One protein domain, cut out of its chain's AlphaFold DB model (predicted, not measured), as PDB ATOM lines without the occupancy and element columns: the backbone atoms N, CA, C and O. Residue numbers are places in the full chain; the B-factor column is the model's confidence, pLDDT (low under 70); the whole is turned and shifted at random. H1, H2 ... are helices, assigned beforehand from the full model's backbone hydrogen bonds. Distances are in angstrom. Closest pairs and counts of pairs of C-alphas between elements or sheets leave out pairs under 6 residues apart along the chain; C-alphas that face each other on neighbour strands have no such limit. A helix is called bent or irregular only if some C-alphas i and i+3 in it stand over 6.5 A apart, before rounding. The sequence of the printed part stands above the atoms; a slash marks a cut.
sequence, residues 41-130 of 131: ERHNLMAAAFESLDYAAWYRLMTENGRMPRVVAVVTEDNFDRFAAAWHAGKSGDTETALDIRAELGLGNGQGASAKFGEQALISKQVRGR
ATOM      1  N   GLU A  41      68.667 -12.365 -43.082       84.00
ATOM      2  CA  GLU A  41      68.398 -12.985 -44.386       84.00
ATOM      3  C   GLU A  41      67.170 -13.906 -44.339       84.00
ATOM      4  O   GLU A  41      66.183 -13.689 -45.039       84.00
ATOM      5  N   ARG A  42      67.177 -14.889 -43.436       84.50
ATOM      6  CA  ARG A  42      66.027 -15.771 -43.202       84.50
ATOM      7  C   ARG A  42      64.768 -15.015 -42.753       84.50
ATOM      8  O   ARG A  42      63.672 -15.447 -43.098       84.50
ATOM      9  N   HIS A  43      64.882 -13.912 -42.005       85.75
ATOM     10  CA  HIS A  43      63.716 -13.077 -41.682       85.75
ATOM     11  C   HIS A  43      63.101 -12.465 -42.946       85.75
ATOM     12  O   HIS A  43      61.887 -12.545 -43.122       85.75
ATOM     13  N   ASN A  44      63.928 -11.931 -43.843       88.56
ATOM     14  CA  ASN A  44      63.475 -11.355 -45.107       88.56
ATOM     15  C   ASN A  44      62.866 -12.418 -46.031       88.56
ATOM     16  O   ASN A  44      61.804 -12.188 -46.597       88.56
ATOM     17  N   LEU A  45      63.480 -13.604 -46.128       90.50
ATOM     18  CA  LEU A  45      62.929 -14.728 -46.896       90.50
ATOM     19  C   LEU A  45      61.577 -15.197 -46.338       90.50
ATOM     20  O   LEU A  45      60.655 -15.487 -47.095       90.50
ATOM     21  N   MET A  46      61.440 -15.229 -45.010       89.75
ATOM     22  CA  MET A  46      60.184 -15.565 -44.344       89.75
ATOM     23  C   MET A  46      59.107 -14.499 -44.590       89.75
ATOM     24  O   MET A  46      57.970 -14.839 -44.899       89.75
ATOM     25  N   ALA A  47      59.460 -13.214 -44.480       90.56
ATOM     26  CA  ALA A  47      58.552 -12.106 -44.766       90.56
ATOM     27  C   ALA A  47      58.077 -12.134 -46.223       90.56
ATOM     28  O   ALA A  47      56.879 -12.025 -46.465       90.56
ATOM     29  N   ALA A  48      58.990 -12.370 -47.170       92.44
ATOM     30  CA  ALA A  48      58.656 -12.514 -48.581       92.44
ATOM     31  C   ALA A  48      57.673 -13.669 -48.815       92.44
ATOM     32  O   ALA A  48      56.680 -13.473 -49.506       92.44
ATOM     33  N   ALA A  49      57.890 -14.831 -48.188       93.12
ATOM     34  CA  ALA A  49      56.981 -15.971 -48.309       93.12
ATOM     35  C   ALA A  49      55.562 -15.660 -47.797       93.12
ATOM     36  O   ALA A  49      54.583 -16.085 -48.407       93.12
ATOM     37  N   PHE A  50      55.430 -14.894 -46.709       93.06
ATOM     38  CA  PHE A  50      54.121 -14.443 -46.226       93.06
ATOM     39  C   PHE A  50      53.484 -13.393 -47.141       93.06
ATOM     40  O   PHE A  50      52.293 -13.480 -47.420       93.06
ATOM     41  N   GLU A  51      54.261 -12.430 -47.637       92.38
ATOM     42  CA  GLU A  51      53.768 -11.363 -48.516       92.38
ATOM     43  C   GLU A  51      53.342 -11.888 -49.897       92.38
ATOM     44  O   GLU A  51      52.391 -11.371 -50.481       92.38
ATOM     45  N   SER A  52      53.997 -12.936 -50.405       94.38
ATOM     46  CA  SER A  52      53.650 -13.585 -51.675       94.38
ATOM     47  C   SER A  52      52.722 -14.793 -51.532       94.38
ATOM     48  O   SER A  52      52.434 -15.438 -52.538       94.38
ATOM     49  N   LEU A  53      52.290 -15.131 -50.310       94.25
ATOM     50  CA  LEU A  53      51.528 -16.349 -50.005       94.25
ATOM     51  C   LEU A  53      52.193 -17.643 -50.534       94.25
ATOM     52  O   LEU A  53      51.516 -18.599 -50.908       94.25
ATOM     53  N   ASP A  54      53.528 -17.696 -50.543       95.94
ATOM     54  CA  ASP A  54      54.297 -18.849 -51.024       95.94
ATOM     55  C   ASP A  54      54.490 -19.894 -49.911       95.94
ATOM     56  O   ASP A  54      55.472 -19.885 -49.155       95.94
ATOM     57  N   TYR A  55      53.536 -20.825 -49.828       95.06
ATOM     58  CA  TYR A  55      53.576 -21.949 -48.891       95.06
ATOM     59  C   TYR A  55      54.837 -22.808 -49.058       95.06
ATOM     60  O   TYR A  55      55.416 -23.250 -48.065       95.06
ATOM     61  N   ALA A  56      55.294 -23.047 -50.291       95.38
ATOM     62  CA  ALA A  56      56.435 -23.920 -50.550       95.38
ATOM     63  C   ALA A  56      57.747 -23.291 -50.058       95.38
ATOM     64  O   ALA A  56      58.571 -23.975 -49.438       95.38
ATOM     65  N   ALA A  57      57.937 -21.987 -50.286       94.56
ATOM     66  CA  ALA A  57      59.061 -21.235 -49.738       94.56
ATOM     67  C   ALA A  57      59.028 -21.231 -48.205       94.56
ATOM     68  O   ALA A  57      60.033 -21.549 -47.562       94.56
ATOM     69  N   TRP A  58      57.859 -20.955 -47.619       95.50
ATOM     70  CA  TRP A  58      57.666 -20.998 -46.174       95.50
ATOM     71  C   TRP A  58      57.993 -22.377 -45.583       95.50
ATOM     72  O   TRP A  58      58.767 -22.475 -44.628       95.50
ATOM     73  N   TYR A  59      57.459 -23.449 -46.171       93.81
ATOM     74  CA  TYR A  59      57.659 -24.820 -45.708       93.81
ATOM     75  C   TYR A  59      59.145 -25.175 -45.705       93.81
ATOM     76  O   TYR A  59      59.670 -25.628 -44.688       93.81
ATOM     77  N   ARG A  60      59.855 -24.882 -46.803       93.69
ATOM     78  CA  ARG A  60      61.300 -25.124 -46.920       93.69
ATOM     79  C   ARG A  60      62.095 -24.418 -45.826       93.69
ATOM     80  O   ARG A  60      62.944 -25.059 -45.211       93.69
ATOM     81  N   LEU A  61      61.796 -23.145 -45.556       91.19
ATOM     82  CA  LEU A  61      62.441 -22.372 -44.485       91.19
ATOM     83  C   LEU A  61      62.156 -22.969 -43.100       91.19
ATOM     84  O   LEU A  61      63.032 -23.001 -42.239       91.19
ATOM     85  N   MET A  62      60.938 -23.463 -42.873       89.12
ATOM     86  CA  MET A  62      60.549 -24.057 -41.591       89.12
ATOM     87  C   MET A  62      61.115 -25.463 -41.370       89.12
ATOM     88  O   MET A  62      61.287 -25.864 -40.214       89.12
ATOM     89  N   THR A  63      61.413 -26.193 -42.449       91.25
ATOM     90  CA  THR A  63      61.995 -27.543 -42.403       91.25
ATOM     91  C   THR A  63      63.501 -27.602 -42.639       91.25
ATOM     92  O   THR A  63      64.088 -28.686 -42.647       91.25
ATOM     93  N   GLU A  64      64.143 -26.451 -42.834       88.06
ATOM     94  CA  GLU A  64      65.583 -26.356 -43.054       88.06
ATOM     95  C   GLU A  64      66.362 -27.081 -41.944       88.06
ATOM     96  O   GLU A  64      65.977 -27.057 -40.773       88.06
ATOM     97  N   ASN A  65      67.449 -27.765 -42.318       86.94
ATOM     98  CA  ASN A  65      68.274 -28.579 -41.417       86.94
ATOM     99  C   ASN A  65      67.518 -29.738 -40.732       86.94
ATOM    100  O   ASN A  65      67.887 -30.167 -39.640       86.94
ATOM    101  N   GLY A  66      66.458 -30.258 -41.366       85.94
ATOM    102  CA  GLY A  66      65.698 -31.414 -40.875       85.94
ATOM    103  C   GLY A  66      64.724 -31.085 -39.740       85.94
ATOM    104  O   GLY A  66      64.319 -31.970 -38.987       85.94
ATOM    105  N   ARG A  67      64.358 -29.809 -39.583       84.50
ATOM    106  CA  ARG A  67      63.428 -29.355 -38.543       84.50
ATOM    107  C   ARG A  67      61.993 -29.738 -38.898       84.50
ATOM    108  O   ARG A  67      61.585 -29.685 -40.048       84.50
ATOM    109  N   MET A  68      61.191 -30.067 -37.890       86.38
ATOM    110  CA  MET A  68      59.748 -30.297 -38.048       86.38
ATOM    111  C   MET A  68      58.996 -29.656 -36.875       86.38
ATOM    112  O   MET A  68      58.553 -30.349 -35.958       86.38
ATOM    113  N   PRO A  69      58.897 -28.315 -36.834       86.75
ATOM    114  CA  PRO A  69      58.128 -27.643 -35.796       86.75
ATOM    115  C   PRO A  69      56.634 -27.945 -35.964       86.75
ATOM    116  O   PRO A  69      56.148 -28.116 -37.079       86.75
ATOM    117  N   ARG A  70      55.872 -27.928 -34.862       85.75
ATOM    118  CA  ARG A  70      54.427 -28.241 -34.863       85.75
ATOM    119  C   ARG A  70      53.623 -27.445 -35.897       85.75
ATOM    120  O   ARG A  70      52.653 -27.964 -36.430       85.75
ATOM    121  N   VAL A  71      54.021 -26.208 -36.188       86.69
ATOM    122  CA  VAL A  71      53.345 -25.363 -37.182       86.69
ATOM    123  C   VAL A  71      53.339 -25.979 -38.583       86.69
ATOM    124  O   VAL A  71      52.338 -25.864 -39.276       86.69
ATOM    125  N   VAL A  72      54.387 -26.716 -38.961       91.94
ATOM    126  CA  VAL A  72      54.471 -27.417 -40.253       91.94
ATOM    127  C   VAL A  72      53.466 -28.569 -40.348       91.94
ATOM    128  O   VAL A  72      52.992 -28.878 -41.430       91.94
ATOM    129  N   ALA A  73      53.090 -29.180 -39.221       89.88
ATOM    130  CA  ALA A  73      52.098 -30.257 -39.195       89.88
ATOM    131  C   ALA A  73      50.642 -29.758 -39.263       89.88
ATOM    132  O   ALA A  73      49.723 -30.561 -39.386       89.88
ATOM    133  N   VAL A  74      50.428 -28.451 -39.108       91.50
ATOM    134  CA  VAL A  74      49.103 -27.837 -38.957       91.50
ATOM    135  C   VAL A  74      48.783 -26.909 -40.128       91.50
ATOM    136  O   VAL A  74      47.640 -26.838 -40.574       91.50
ATOM    137  N   VAL A  75      49.795 -26.195 -40.618       93.19
ATOM    138  CA  VAL A  75      49.662 -25.284 -41.749       93.19
ATOM    139  C   VAL A  75      49.855 -26.060 -43.048       93.19
ATOM    140  O   VAL A  75      50.896 -26.684 -43.274       93.19
ATOM    141  N   THR A  76      48.840 -26.003 -43.897       94.56
ATOM    142  CA  THR A  76      48.785 -26.591 -45.235       94.56
ATOM    143  C   THR A  76      48.694 -25.473 -46.268       94.56
ATOM    144  O   THR A  76      48.461 -24.318 -45.919       94.56
ATOM    145  N   GLU A  77      48.852 -25.807 -47.546       93.88
ATOM    146  CA  GLU A  77      48.658 -24.844 -48.637       93.88
ATOM    147  C   GLU A  77      47.260 -24.197 -48.577       93.88
ATOM    148  O   GLU A  77      47.141 -22.979 -48.686       93.88
ATOM    149  N   ASP A  78      46.230 -24.989 -48.256       94.81
ATOM    150  CA  ASP A  78      44.828 -24.550 -48.178       94.81
ATOM    151  C   ASP A  78      44.528 -23.525 -47.073       94.81
ATOM    152  O   ASP A  78      43.504 -22.850 -47.134       94.81
ATOM    153  N   ASN A  79      45.357 -23.448 -46.024       94.69
ATOM    154  CA  ASN A  79      45.149 -22.538 -44.890       94.69
ATOM    155  C   ASN A  79      46.311 -21.551 -44.688       94.69
ATOM    156  O   ASN A  79      46.362 -20.830 -43.680       94.69
ATOM    157  N   PHE A  80      47.254 -21.527 -45.635       96.00
ATOM    158  CA  PHE A  80      48.451 -20.702 -45.552       96.00
ATOM    159  C   PHE A  80      48.125 -19.208 -45.604       96.00
ATOM    160  O   PHE A  80      48.740 -18.423 -44.887       96.00
ATOM    161  N   ASP A  81      47.113 -18.819 -46.375       96.19
ATOM    162  CA  ASP A  81      46.577 -17.457 -46.439       96.19
ATOM    163  C   ASP A  81      46.078 -16.967 -45.070       96.19
ATOM    164  O   ASP A  81      46.412 -15.865 -44.618       96.19
ATOM    165  N   ARG A  82      45.348 -17.820 -44.347       93.88
ATOM    166  CA  ARG A  82      44.861 -17.540 -42.998       93.88
ATOM    167  C   ARG A  82      46.028 -17.444 -42.024       93.88
ATOM    168  O   ARG A  82      46.058 -16.547 -41.181       93.88
ATOM    169  N   PHE A  83      47.025 -18.313 -42.159       94.25
ATOM    170  CA  PHE A  83      48.233 -18.237 -41.346       94.25
ATOM    171  C   PHE A  83      49.059 -16.966 -41.627       94.25
ATOM    172  O   PHE A  83      49.537 -16.329 -40.685       94.25
ATOM    173  N   ALA A  84      49.160 -16.535 -42.885       94.94
ATOM    174  CA  ALA A  84      49.799 -15.280 -43.274       94.94
ATOM    175  C   ALA A  84      49.062 -14.066 -42.691       94.94
ATOM    176  O   ALA A  84      49.700 -13.147 -42.175       94.94
ATOM    177  N   ALA A  85      47.725 -14.086 -42.657       93.31
ATOM    178  CA  ALA A  85      46.938 -13.046 -41.994       93.31
ATOM    179  C   ALA A  85      47.278 -12.924 -40.496       93.31
ATOM    180  O   ALA A  85      47.419 -11.812 -39.983       93.31
ATOM    181  N   ALA A  86      47.498 -14.048 -39.803       90.69
ATOM    182  CA  ALA A  86      47.964 -14.029 -38.414       90.69
ATOM    183  C   ALA A  86      49.364 -13.410 -38.272       90.69
ATOM    184  O   ALA A  86      49.628 -12.697 -37.302       90.69
ATOM    185  N   TRP A  87      50.265 -13.665 -39.226       90.75
ATOM    186  CA  TRP A  87      51.590 -13.039 -39.251       90.75
ATOM    187  C   TRP A  87      51.502 -11.523 -39.467       90.75
ATOM    188  O   TRP A  87      52.148 -10.773 -38.736       90.75
ATOM    189  N   HIS A  88      50.662 -11.062 -40.398       91.25
ATOM    190  CA  HIS A  88      50.433  -9.636 -40.635       91.25
ATOM    191  C   HIS A  88      49.854  -8.925 -39.407       91.25
ATOM    192  O   HIS A  88      50.352  -7.859 -39.044       91.25
ATOM    193  N   ALA A  89      48.868  -9.531 -38.740       88.88
ATOM    194  CA  ALA A  89      48.315  -9.015 -37.488       88.88
ATOM    195  C   ALA A  89      49.389  -8.937 -36.386       88.88
ATOM    196  O   ALA A  89      49.536  -7.919 -35.717       88.88
ATOM    197  N   GLY A  90      50.233  -9.965 -36.258       84.44
ATOM    198  CA  GLY A  90      51.367  -9.933 -35.332       84.44
ATOM    199  C   GLY A  90      52.373  -8.822 -35.660       84.44
ATOM    200  O   GLY A  90      52.830  -8.123 -34.756       84.44
ATOM    201  N   LYS A  91      52.683  -8.615 -36.948       86.12
ATOM    202  CA  LYS A  91      53.608  -7.574 -37.438       86.12
ATOM    203  C   LYS A  91      53.076  -6.158 -37.195       86.12
ATOM    204  O   LYS A  91      53.873  -5.263 -36.927       86.12
ATOM    205  N   SER A  92      51.762  -5.943 -37.269       85.69
ATOM    206  CA  SER A  92      51.132  -4.644 -36.979       85.69
ATOM    207  C   SER A  92      50.945  -4.368 -35.482       85.69
ATOM    208  O   SER A  92      50.517  -3.274 -35.118       85.69
ATOM    209  N   GLY A  93      51.269  -5.331 -34.612       84.12
ATOM    210  CA  GLY A  93      51.042  -5.243 -33.168       84.12
ATOM    211  C   GLY A  93      49.641  -5.680 -32.729       84.12
ATOM    212  O   GLY A  93      49.358  -5.687 -31.530       84.12
ATOM    213  N   ASP A  94      48.783  -6.108 -33.660       85.81
ATOM    214  CA  ASP A  94      47.483  -6.716 -33.372       85.81
ATOM    215  C   ASP A  94      47.648  -8.181 -32.936       85.81
ATOM    216  O   ASP A  94      47.352  -9.159 -33.632       85.81
ATOM    217  N   THR A  95      48.195  -8.321 -31.732       81.81
ATOM    218  CA  THR A  95      48.451  -9.619 -31.110       81.81
ATOM    219  C   THR A  95      47.171 -10.390 -30.800       81.81
ATOM    220  O   THR A  95      47.208 -11.619 -30.813       81.81
ATOM    221  N   GLU A  96      46.041  -9.714 -30.569       82.94
ATOM    222  CA  GLU A  96      44.762 -10.368 -30.290       82.94
ATOM    223  C   GLU A  96      44.241 -11.099 -31.530       82.94
ATOM    224  O   GLU A  96      43.992 -12.306 -31.466       82.94
ATOM    225  N   THR A  97      44.174 -10.409 -32.671       84.50
ATOM    226  CA  THR A  97      43.756 -11.014 -33.941       84.50
ATOM    227  C   THR A  97      44.710 -12.135 -34.353       84.50
ATOM    228  O   THR A  97      44.273 -13.211 -34.765       84.50
ATOM    229  N   ALA A  98      46.021 -11.938 -34.185       86.38
ATOM    230  CA  ALA A  98      47.008 -12.977 -34.474       86.38
ATOM    231  C   ALA A  98      46.794 -14.240 -33.621       86.38
ATOM    232  O   ALA A  98      46.927 -15.361 -34.120       86.38
ATOM    233  N   LEU A  99      46.472 -14.078 -32.334       83.81
ATOM    234  CA  LEU A  99      46.205 -15.192 -31.426       83.81
ATOM    235  C   LEU A  99      44.907 -15.922 -31.773       83.81
ATOM    236  O   LEU A  99      44.908 -17.153 -31.754       83.81
ATOM    237  N   ASP A 100      43.844 -15.199 -32.122       86.94
ATOM    238  CA  ASP A 100      42.558 -15.797 -32.495       86.94
ATOM    239  C   ASP A 100      42.691 -16.647 -33.758       86.94
ATOM    240  O   ASP A 100      42.328 -17.823 -33.752       86.94
ATOM    241  N   ILE A 101      43.339 -16.116 -34.796       89.12
ATOM    242  CA  ILE A 101      43.584 -16.868 -36.030       89.12
ATOM    243  C   ILE A 101      44.455 -18.103 -35.757       89.12
ATOM    244  O   ILE A 101      44.192 -19.199 -36.255       89.12
ATOM    245  N   ARG A 102      45.495 -17.974 -34.926       87.81
ATOM    246  CA  ARG A 102      46.327 -19.127 -34.547       87.81
ATOM    247  C   ARG A 102      45.543 -20.150 -33.733       87.81
ATOM    248  O   ARG A 102      45.816 -21.339 -33.863       87.81
ATOM    249  N   ALA A 103      44.592 -19.733 -32.903       86.88
ATOM    250  CA  ALA A 103      43.718 -20.646 -32.178       86.88
ATOM    251  C   ALA A 103      42.767 -21.390 -33.128       86.88
ATOM    252  O   ALA A 103      42.648 -22.607 -32.996       86.88
ATOM    253  N   GLU A 104      42.177 -20.699 -34.110       87.25
ATOM    254  CA  GLU A 104      41.347 -21.297 -35.172       87.25
ATOM    255  C   GLU A 104      42.113 -22.365 -35.958       87.25
ATOM    256  O   GLU A 104      41.603 -23.460 -36.185       87.25
ATOM    257  N   LEU A 105      43.371 -22.083 -36.304       87.31
ATOM    258  CA  LEU A 105      44.253 -23.031 -36.983       87.31
ATOM    259  C   LEU A 105      44.737 -24.161 -36.061       87.31
ATOM    260  O   LEU A 105      45.439 -25.055 -36.507       87.31
ATOM    261  N   GLY A 106      44.424 -24.146 -34.765       87.06
ATOM    262  CA  GLY A 106      44.899 -25.155 -33.817       87.06
ATOM    263  C   GLY A 106      46.369 -24.987 -33.414       87.06
ATOM    264  O   GLY A 106      46.966 -25.915 -32.867       87.06
ATOM    265  N   LEU A 107      46.970 -23.815 -33.642       84.25
ATOM    266  CA  LEU A 107      48.337 -23.417 -33.268       84.25
ATOM    267  C   LEU A 107      48.455 -22.793 -31.865       84.25
ATOM    268  O   LEU A 107      49.522 -22.290 -31.512       84.25
ATOM    269  N   GLY A 108      47.394 -22.811 -31.056       73.00
ATOM    270  CA  GLY A 108      47.406 -22.248 -29.703       73.00
ATOM    271  C   GLY A 108      48.376 -22.962 -28.746       73.00
ATOM    272  O   GLY A 108      48.446 -24.189 -28.710       73.00
ATOM    273  N   ASN A 109      49.091 -22.194 -27.915       59.75
ATOM    274  CA  ASN A 109      50.103 -22.677 -26.954       59.75
ATOM    275  C   ASN A 109      49.497 -23.349 -25.698       59.75
ATOM    276  O   ASN A 109      49.912 -23.059 -24.580       59.75
ATOM    277  N   GLY A 110      48.438 -24.154 -25.833       53.12
ATOM    278  CA  GLY A 110      47.678 -24.683 -24.685       53.12
ATOM    279  C   GLY A 110      46.873 -23.625 -23.907       53.12
ATOM    280  O   GLY A 110      46.121 -23.965 -23.003       53.12
ATOM    281  N   GLN A 111      46.974 -22.353 -24.301       49.56
ATOM    282  CA  GLN A 111      46.162 -21.224 -23.824       49.56
ATOM    283  C   GLN A 111      44.948 -20.953 -24.737       49.56
ATOM    284  O   GLN A 111      44.325 -19.895 -24.654       49.56
ATOM    285  N   GLY A 112      44.642 -21.882 -25.652       42.62
ATOM    286  CA  GLY A 112      43.549 -21.746 -26.614       42.62
ATOM    287  C   GLY A 112      42.216 -21.543 -25.902       42.62
ATOM    288  O   GLY A 112      41.844 -22.372 -25.079       42.62
ATOM    289  N   ALA A 113      41.536 -20.436 -26.216       47.00
ATOM    290  CA  ALA A 113      40.238 -19.983 -25.700       47.00
ATOM    291  C   ALA A 113      40.111 -19.808 -24.166       47.00
ATOM    292  O   ALA A 113      39.382 -18.932 -23.707       47.00
ATOM    293  N   SER A 114      40.841 -20.564 -23.349       45.41
ATOM    294  CA  SER A 114      40.780 -20.583 -21.886       45.41
ATOM    295  C   SER A 114      41.348 -19.322 -21.234       45.41
ATOM    296  O   SER A 114      40.820 -18.899 -20.206       45.41
ATOM    297  N   ALA A 115      42.338 -18.659 -21.846       47.09
ATOM    298  CA  ALA A 115      42.787 -17.339 -21.393       47.09
ATOM    299  C   ALA A 115      41.682 -16.274 -21.569       47.09
ATOM    300  O   ALA A 115      41.385 -15.536 -20.628       47.09
ATOM    301  N   LYS A 116      40.982 -16.275 -22.717       49.09
ATOM    302  CA  LYS A 116      39.851 -15.364 -22.976       49.09
ATOM    303  C   LYS A 116      38.634 -15.674 -22.091       49.09
ATOM    304  O   LYS A 116      37.999 -14.748 -21.585       49.09
ATOM    305  N   PHE A 117      38.326 -16.949 -21.827       48.06
ATOM    306  CA  PHE A 117      37.247 -17.318 -20.896       48.06
ATOM    307  C   PHE A 117      37.550 -16.927 -19.442       48.06
ATOM    308  O   PHE A 117      36.627 -16.568 -18.709       48.06
ATOM    309  N   GLY A 118      38.818 -16.956 -19.021       50.44
ATOM    310  CA  GLY A 118      39.234 -16.497 -17.695       50.44
ATOM    311  C   GLY A 118      39.059 -14.988 -17.515       50.44
ATOM    312  O   GLY A 118      38.477 -14.549 -16.525       50.44
ATOM    313  N   GLU A 119      39.488 -14.191 -18.492       49.31
ATOM    314  CA  GLU A 119      39.439 -12.728 -18.415       49.31
ATOM    315  C   GLU A 119      38.004 -12.176 -18.483       49.31
ATOM    316  O   GLU A 119      37.610 -11.349 -17.656       49.31
ATOM    317  N   GLN A 120      37.152 -12.718 -19.363       49.69
ATOM    318  CA  GLN A 120      35.738 -12.322 -19.427       49.69
ATOM    319  C   GLN A 120      34.927 -12.772 -18.193       49.69
ATOM    320  O   GLN A 120      34.010 -12.071 -17.742       49.69
ATOM    321  N   ALA A 121      35.283 -13.905 -17.577       50.41
ATOM    322  CA  ALA A 121      34.681 -14.343 -16.316       50.41
ATOM    323  C   ALA A 121      35.056 -13.431 -15.130       50.41
ATOM    324  O   ALA A 121      34.240 -13.234 -14.227       50.41
ATOM    325  N   LEU A 122      36.256 -12.842 -15.127       52.72
ATOM    326  CA  LEU A 122      36.673 -11.885 -14.097       52.72
ATOM    327  C   LEU A 122      35.997 -10.519 -14.280       52.72
ATOM    328  O   LEU A 122      35.478  -9.960 -13.311       52.72
ATOM    329  N   ILE A 123      35.903 -10.024 -15.518       56.34
ATOM    330  CA  ILE A 123      35.228  -8.754 -15.828       56.34
ATOM    331  C   ILE A 123      33.727  -8.829 -15.489       56.34
ATOM    332  O   ILE A 123      33.184  -7.923 -14.853       56.34
ATOM    333  N   SER A 124      33.050  -9.936 -15.815       55.56
ATOM    334  CA  SER A 124      31.617 -10.110 -15.509       55.56
ATOM    335  C   SER A 124      31.309 -10.205 -14.005       55.56
ATOM    336  O   SER A 124      30.286  -9.683 -13.551       55.56
ATOM    337  N   LYS A 125      32.202 -10.798 -13.198       57.81
ATOM    338  CA  LYS A 125      32.065 -10.827 -11.729       57.81
ATOM    339  C   LYS A 125      32.286  -9.451 -11.095       57.81
ATOM    340  O   LYS A 125      31.540  -9.082 -10.189       57.81
ATOM    341  N   GLN A 126      33.239  -8.670 -11.604       56.28
ATOM    342  CA  GLN A 126      33.534  -7.321 -11.104       56.28
ATOM    343  C   GLN A 126      32.377  -6.332 -11.350       56.28
ATOM    344  O   GLN A 126      32.145  -5.431 -10.545       56.28
ATOM    345  N   VAL A 127      31.629  -6.509 -12.445       57.59
ATOM    346  CA  VAL A 127      30.457  -5.678 -12.782       57.59
ATOM    347  C   VAL A 127      29.205  -6.106 -12.003       57.59
ATOM    348  O   VAL A 127      28.401  -5.256 -11.625       57.59
ATOM    349  N   ARG A 128      29.041  -7.403 -11.705       56.91
ATOM    350  CA  ARG A 128      27.887  -7.913 -10.939       56.91
ATOM    351  C   ARG A 128      28.012  -7.696  -9.422       56.91
ATOM    352  O   ARG A 128      26.990  -7.623  -8.757       56.91
ATOM    353  N   GLY A 129      29.223  -7.541  -8.884       50.25
ATOM    354  CA  GLY A 129      29.466  -7.255  -7.459       50.25
ATOM    355  C   GLY A 129      29.345  -5.781  -7.048       50.25
ATOM    356  O   GLY A 129      29.684  -5.446  -5.918       50.25
ATOM    357  N   ARG A 130      28.922  -4.891  -7.958       53.94
ATOM    358  CA  ARG A 130      28.838  -3.437  -7.728       53.94
ATOM    359  C   ARG A 130      27.411  -2.877  -7.861       53.94
ATOM    360  O   ARG A 130      27.249  -1.714  -8.228       53.94
TER     361      ARG A 130
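Overview. This is residues 41 to 130 of the 131 residues of an uncharacterized protein of Candidatus Woesearchaeota archaeon (UniProt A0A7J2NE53). Two helical hairpins, H1 with H2 and H4 with H5, make the body of this model, with the short helix H3 on the way from the one to the other, and a single helical arm sticks out from the body. The arm that stands free is residues 117 to 130, of which 117 to 128 belong to H6, and it makes much of the length of the whole. The two hairpins meet through few contacts, chiefly where H1 comes to H4. The printed part has 90 residues with six named helices in the order H1, H2, H3, H4, H5, H6 and no named strand, and its class is all helix. The whole is loose, with a radius of gyration of the C-alphas of 16.5 A, and spans 56 by 24 by 23 A along its three main axes.

Arrangement. H1, residues 41 to 51, touches H2, residues 55 to 66, and the two form a helical hairpin; their closest C-alphas, those of Ala 49 and Trp 58, are 5.5 A apart. They run opposite ways at a shallow tilt of 31 degrees. H2 and H3, residues 70 to 73, only just touch, with 3 pairs of C-alphas within 8 A, and H2 does so with residues 59 to 63 alone; the closest C-alphas are those of Tyr 59 and Val 72, 6.8 A apart. H4, residues 77 to 91, only just touches H1, with 3 pairs of C-alphas within 8 A and with its residues 84 to 87 alone; the closest C-alphas are those of Phe 50 and Ala 84, 5.3 A apart. H1 and H4 run opposite ways at a steep tilt of 66 degrees. H2 and H4 are close but not clearly touching, about perpendicular at 84 degrees, with Tyr 55 and Glu 77 as their closest C-alphas, 5.7 A apart. H4 and H5, residues 95 to 104, touch and form the second helical hairpin; they run opposite ways at a shallow tilt of 19 degrees, and their closest C-alphas, those of Ala 86 and Ala 98, are 4.2 A apart. H6, residues 114 to 128, touches no helix. H3 and H4 are apart, although they follow each other in the chain. In H1, H5 and H6 every O i to N i+4 pair is within hydrogen-bond range; in H2 it is 6 of 8 and in H4 9 of 11, while H3 is too short for such a pair.

Along the chain. H1 begins at C-alpha 41 at (68.398, -12.985, -44.386) and measures 15.3 A from first to last C-alpha. H2 measures 17.3 A and is irregular: C-alphas 62 and 65 are 9.0 A apart. H3 has four residues. H4 measures 21.2 A from C-alpha 77 at (48.658, -24.844, -48.637) to C-alpha 91, and is irregular too, with C-alphas 78 and 81 at 7.5 A. H5 measures 14.3 A. H6 measures 21.1 A and ends at C-alpha 128 at (27.887, -7.913, -10.939).

Size, cuts and confidence. The C-alphas farthest apart are those of Asn 65 and Arg 130, 57.6 A. Without the stretch that stands free, the body has 76 residues, spans 35 by 25 by 22 A and has a radius of gyration of 12.4 A. The links from H1 to H2, H2 to H3, H3 to H4 and H4 to H5 are tight, with 3 residues each; the link from H5 to H6, with 9 residues, is short. The printed part has no cut. The mean pLDDT of the printed part is 80.3; residues 109 to 130 are under 70, and H6 has a mean of 52.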